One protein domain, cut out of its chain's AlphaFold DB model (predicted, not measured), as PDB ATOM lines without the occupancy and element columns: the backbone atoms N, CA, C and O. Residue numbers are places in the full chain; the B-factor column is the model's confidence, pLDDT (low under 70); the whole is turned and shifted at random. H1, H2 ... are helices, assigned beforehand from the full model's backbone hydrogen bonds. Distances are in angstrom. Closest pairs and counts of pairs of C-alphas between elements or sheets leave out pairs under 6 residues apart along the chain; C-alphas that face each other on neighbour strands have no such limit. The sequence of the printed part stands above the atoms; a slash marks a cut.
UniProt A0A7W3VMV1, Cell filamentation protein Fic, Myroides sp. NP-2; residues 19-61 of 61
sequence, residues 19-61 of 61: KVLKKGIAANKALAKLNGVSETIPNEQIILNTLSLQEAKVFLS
ATOM      1  N   LYS A  19     133.771 133.832 139.563       91.69
ATOM      2  CA  LYS A  19     133.906 132.980 138.370       91.69
ATOM      3  C   LYS A  19     134.617 133.715 137.231       91.69
ATOM      4  O   LYS A  19     135.537 133.145 136.648       91.69
ATOM      5  N   VAL A  20     134.212 134.952 136.935       91.00
ATOM      6  CA  VAL A  20     134.831 135.779 135.886       91.00
ATOM      7  C   VAL A  20     136.269 136.122 136.264       91.00
ATOM      8  O   VAL A  20     137.170 135.890 135.464       91.00
ATOM      9  N   LEU A  21     136.515 136.535 137.509       92.25
ATOM     10  CA  LEU A  21     137.861 136.855 137.997       92.25
ATOM     11  C   LEU A  21     138.811 135.650 137.938       92.25
ATOM     12  O   LEU A  21     139.933 135.769 137.450       92.25
ATOM     13  N   LYS A  22     138.356 134.459 138.354       93.25
ATOM     14  CA  LYS A  22     139.148 133.222 138.220       93.25
ATOM     15  C   LYS A  22     139.504 132.919 136.764       93.25
ATOM     16  O   LYS A  22     140.638 132.532 136.490       93.25
ATOM     17  N   LYS A  23     138.555 133.098 135.837       92.50
ATOM     18  CA  LYS A  23     138.813 132.931 134.399       92.50
ATOM     19  C   LYS A  23     139.791 133.983 133.873       92.50
ATOM     20  O   LYS A  23     140.693 133.620 133.128       92.50
ATOM     21  N   GLY A  24     139.659 135.237 134.303       93.44
ATOM     22  CA  GLY A  24     140.577 136.318 133.943       93.44
ATOM     23  C   GLY A  24     142.014 136.021 134.369       93.44
ATOM     24  O   GLY A  24     142.927 136.130 133.558       93.44
ATOM     25  N   ILE A  25     142.214 135.534 135.598       94.56
ATOM     26  CA  ILE A  25     143.538 135.115 136.087       94.56
ATOM     27  C   ILE A  25     144.104 133.966 135.240       94.56
ATOM     28  O   ILE A  25     145.280 133.985 134.887       94.56
ATOM     29  N   ALA A  26     143.288 132.961 134.906       93.50
ATOM     30  CA  ALA A  26     143.734 131.835 134.085       93.50
ATOM     31  C   ALA A  26     144.132 132.273 132.665       93.50
ATOM     32  O   ALA A  26     145.185 131.864 132.177       93.50
ATOM     33  N   ALA A  27     143.332 133.138 132.036       93.12
ATOM     34  CA  ALA A  27     143.629 133.704 130.723       93.12
ATOM     35  C   ALA A  27     144.911 134.548 130.751       93.12
ATOM     36  O   ALA A  27     145.776 134.377 129.895       93.12
ATOM     37  N   ASN A  28     145.083 135.388 131.776       94.00
ATOM     38  CA  ASN A  28     146.288 136.197 131.946       94.00
ATOM     39  C   ASN A  28     147.549 135.324 132.094       94.00
ATOM     40  O   ASN A  28     148.548 135.583 131.431       94.00
ATOM     41  N   LYS A  29     147.487 134.233 132.874       93.31
ATOM     42  CA  LYS A  29     148.600 133.271 132.990       93.31
ATOM     43  C   LYS A  29     148.936 132.594 131.662       93.31
ATOM     44  O   LYS A  29     150.112 132.423 131.349       93.31
ATOM     45  N   ALA A  30     147.923 132.190 130.896       89.06
ATOM     46  CA  ALA A  30     148.128 131.587 129.582       89.06
ATOM     47  C   ALA A  30     148.792 132.579 128.612       89.06
ATOM     48  O   ALA A  30     149.738 132.208 127.920       89.06
ATOM     49  N   LEU A  31     148.360 133.844 128.634       88.75
ATOM     50  CA  LEU A  31     148.946 134.910 127.827       88.75
ATOM     51  C   LEU A  31     150.392 135.216 128.239       88.75
ATOM     52  O   LEU A  31     151.263 135.309 127.384       88.75
ATOM     53  N   ALA A  32     150.678 135.295 129.541       90.50
ATOM     54  CA  ALA A  32     152.036 135.503 130.042       90.50
ATOM     55  C   ALA A  32     152.984 134.370 129.618       90.50
ATOM     56  O   ALA A  32     154.124 134.624 129.235       90.50
ATOM     57  N   LYS A  33     152.501 133.120 129.629       87.00
ATOM     58  CA  LYS A  33     153.265 131.969 129.134       87.00
ATOM     59  C   LYS A  33     153.534 132.071 127.632       87.00
ATOM     60  O   LYS A  33     154.645 131.769 127.214       87.00
ATOM     61  N   LEU A  34     152.543 132.477 126.836       84.56
ATOM     62  CA  LEU A  34     152.721 132.683 125.398       84.56
ATOM     63  C   LEU A  34     153.768 133.768 125.124       84.56
ATOM     64  O   LEU A  34     154.698 133.524 124.365       84.56
ATOM     65  N   ASN A  35     153.661 134.916 125.798       83.00
ATOM     66  CA  ASN A  35     154.591 136.032 125.630       83.00
ATOM     67  C   ASN A  35     156.026 135.642 126.011       83.00
ATOM     68  O   ASN A  35     156.944 135.892 125.239       83.00
ATOM     69  N   GLY A  36     156.215 134.951 127.140       82.19
ATOM     70  CA  GLY A  36     157.545 134.499 127.560       82.19
ATOM     71  C   GLY A  36     158.176 133.462 126.622       82.19
ATOM     72  O   GLY A  36     159.395 133.379 126.534       82.19
ATOM     73  N   VAL A  37     157.368 132.677 125.897       80.19
ATOM     74  CA  VAL A  37     157.875 131.779 124.845       80.19
ATOM     75  C   VAL A  37     158.141 132.548 123.549       80.19
ATOM     76  O   VAL A  37     159.133 132.248 122.888       80.19
ATOM     77  N   SER A  38     157.320 133.549 123.205       75.75
ATOM     78  CA  SER A  38     157.473 134.374 121.991       75.75
ATOM     79  C   SER A  38     158.861 135.006 121.887       75.75
ATOM     80  O   SER A  38     159.476 134.943 120.829       75.75
ATOM     81  N   GLU A  39     159.406 135.495 123.005       75.44
ATOM     82  CA  GLU A  39     160.746 136.106 123.077       75.44
ATOM     83  C   GLU A  39     161.893 135.145 122.716       75.44
ATOM     84  O   GLU A  39     162.989 135.576 122.363       75.44
ATOM     85  N   THR A  40     161.659 133.832 122.789       79.19
ATOM     86  CA  THR A  40     162.657 132.804 122.445       79.19
ATOM     87  C   THR A  40     162.563 132.331 120.992       79.19
ATOM     88  O   THR A  40     163.377 131.512 120.558       79.19
ATOM     89  N   ILE A  41     161.580 132.820 120.226       76.56
ATOM     90  CA  ILE A  41     161.331 132.370 118.856       76.56
ATOM     91  C   ILE A  41     162.219 133.166 117.889       76.56
ATOM     92  O   ILE A  41     162.068 134.379 117.775       76.56
ATOM     93  N   PRO A  42     163.094 132.508 117.106       70.00
ATOM     94  CA  PRO A  42     164.069 133.193 116.254       70.00
ATOM     95  C   PRO A  42     163.467 133.958 115.053       70.00
ATOM     96  O   PRO A  42     164.219 134.563 114.293       70.00
ATOM     97  N   ASN A  43     162.139 133.945 114.858       70.50
ATOM     98  CA  ASN A  43     161.424 134.743 113.853       70.50
ATOM     99  C   ASN A  43     159.900 134.778 114.121       70.50
ATOM    100  O   ASN A  43     159.135 133.957 113.610       70.50
ATOM    101  N   GLU A  44     159.453 135.744 114.921       72.94
ATOM    102  CA  GLU A  44     158.062 135.895 115.386       72.94
ATOM    103  C   GLU A  44     157.046 136.121 114.246       72.94
ATOM    104  O   GLU A  44     155.893 135.690 114.324       72.94
ATOM    105  N   GLN A  45     157.485 136.743 113.144       78.25
ATOM    106  CA  GLN A  45     156.651 137.069 111.978       78.25
ATOM    107  C   GLN A  45     156.031 135.824 111.330       78.25
ATOM    108  O   GLN A  45     154.896 135.867 110.857       78.25
ATOM    109  N   ILE A  46     156.750 134.696 111.327       77.75
ATOM    110  CA  ILE A  46     156.255 133.442 110.743       77.75
ATOM    111  C   ILE A  46     155.047 132.929 111.537       77.75
ATOM    112  O   ILE A  46     154.026 132.575 110.947       77.75
ATOM    113  N   ILE A  47     155.129 132.942 112.870       75.94
ATOM    114  CA  ILE A  47     154.036 132.501 113.745       75.94
ATOM    115  C   ILE A  47     152.830 133.422 113.569       75.94
ATOM    116  O   ILE A  47     151.735 132.923 113.330       75.94
ATOM    117  N   LEU A  48     153.024 134.745 113.599       76.88
ATOM    118  CA  LEU A  48     151.938 135.720 113.427       76.88
ATOM    119  C   LEU A  48     151.189 135.529 112.100       76.88
ATOM    120  O   LEU A  48     149.957 135.479 112.086       76.88
ATOM    121  N   ASN A  49     151.924 135.350 111.000       77.88
ATOM    122  CA  ASN A  49     151.333 135.108 109.684       77.88
ATOM    123  C   ASN A  49     150.561 133.782 109.644       77.88
ATOM    124  O   ASN A  49     149.437 133.733 109.143       77.88
ATOM    125  N   THR A  50     151.125 132.705 110.199       81.94
ATOM    126  CA  THR A  50     150.441 131.400 110.223       81.94
ATOM    127  C   THR A  50     149.230 131.374 111.155       81.94
ATOM    128  O   THR A  50     148.219 130.775 110.797       81.94
ATOM    129  N   LEU A  51     149.288 132.050 112.303       83.25
ATOM    130  CA  LEU A  51     148.187 132.140 113.256       83.25
ATOM    131  C   LEU A  51     147.017 132.925 112.661       83.25
ATOM    132  O   LEU A  51     145.889 132.443 112.678       83.25
ATOM    133  N   SER A  52     147.302 134.074 112.042       82.56
ATOM    134  CA  SER A  52     146.284 134.902 111.383       82.56
ATOM    135  C   SER A  52     145.552 134.123 110.282       82.56
ATOM    136  O   SER A  52     144.328 134.176 110.176       82.56
ATOM    137  N   LEU A  53     146.290 133.335 109.487       84.06
ATOM    138  CA  LEU A  53     145.711 132.452 108.468       84.06
ATOM    139  C   LEU A  53     144.877 131.310 109.077       84.06
ATOM    140  O   LEU A  53     143.838 130.949 108.521       84.06
ATOM    141  N   GLN A  54     145.305 130.736 110.206       84.25
ATOM    142  CA  GLN A  54     144.557 129.683 110.902       84.25
ATOM    143  C   GLN A  54     143.251 130.208 111.505       84.25
ATOM    144  O   GLN A  54     142.216 129.559 111.352       84.25
ATOM    145  N   GLU A  55     143.271 131.384 112.132       85.94
ATOM    146  CA  GLU A  55     142.067 132.022 112.675       85.94
ATOM    147  C   GLU A  55     141.084 132.396 111.561       85.94
ATOM    148  O   GLU A  55     139.893 132.100 111.667       85.94
ATOM    149  N   ALA A  56     141.576 132.947 110.446       86.31
ATOM    150  CA  ALA A  56     140.743 133.250 109.282       86.31
ATOM    151  C   ALA A  56     140.077 131.991 108.705       86.31
ATOM    152  O   ALA A  56     138.900 132.025 108.350       86.31
ATOM    153  N   LYS A  57     140.797 130.862 108.653       84.12
ATOM    154  CA  LYS A  57     140.224 129.585 108.211       84.12
ATOM    155  C   LYS A  57     139.070 129.143 109.112       84.12
ATOM    156  O   LYS A  57     138.051 128.729 108.580       84.12
ATOM    157  N   VAL A  58     139.224 129.252 110.435       83.31
ATOM    158  CA  VAL A  58     138.166 128.913 111.408       83.31
ATOM    159  C   VAL A  58     136.940 129.813 111.239       83.31
ATOM    160  O   VAL A  58     135.822 129.339 111.383       83.31
ATOM    161  N   PHE A  59     137.135 131.093 110.916       77.12
ATOM    162  CA  PHE A  59     136.028 132.023 110.668       77.12
ATOM    163  C   PHE A  59     135.286 131.779 109.347       77.12
ATOM    164  O   PHE A  59     134.128 132.174 109.226       77.12
ATOM    165  N   LEU A  60     135.948 131.179 108.354       66.19
ATOM    166  CA  LEU A  60     135.393 130.937 107.019       66.19
ATOM    167  C   LEU A  60     134.769 129.540 106.846       66.19
ATOM    168  O   LEU A  60     134.132 129.298 105.820       66.19
ATOM    169  N   SER A  61     134.967 128.631 107.805       56.66
ATOM    170  CA  SER A  61     134.407 127.270 107.843       56.66
ATOM    171  C   SER A  61     133.224 127.163 108.793       56.66
ATOM    172  O   SER A  61     132.219 126.535 108.404       56.66
TER     173      SER A  61
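Overview. This is residues 19 to 61 of the 61 residues of the protein "Cell filamentation protein Fic" of Myroides sp. NP-2 (UniProt A0A7W3VMV1). Two long straight helices, H1 and H2, make an open V, joined at its point by a tight link, with their far ends spread and nothing between the arms. The printed part has 43 residues with two named helices, H1 then H2, no named strand, and is all helix. It is only just loose, close to extended, with a radius of gyration of the C-alphas of 13.6 A, and flat, spanning 33 by 32 by 7 A.

Along the chain. H1, the longest helix, is residues 19 to 38, 28.7 A from C-alpha 19 at (133.906, 132.980, 138.370) to C-alpha 38 at (157.473, 134.374, 121.991). H2 is residues 44 to 60, 24.7 A long, ending with C-alpha 60 at (135.393, 130.937, 107.019).

Arrangement. H1 and H2 are close but not clearly touching; their closest C-alphas, of Ser 38 and Glu 44, are 6.8 A apart. They run opposite ways at a steep tilt of 44 degrees. Their centres are 20.3 A apart. In H1 and H2 every O i to N i+4 pair is within hydrogen-bond range.

Size, cuts and confidence. The two farthest C-alphas, of Lys 19 and Pro 42, are 37.4 A apart. The printed part has no cut, and the link from H1 to H2 is tight. Mean pLDDT of the printed part is 83.0; residues 60 to 61 are under 70.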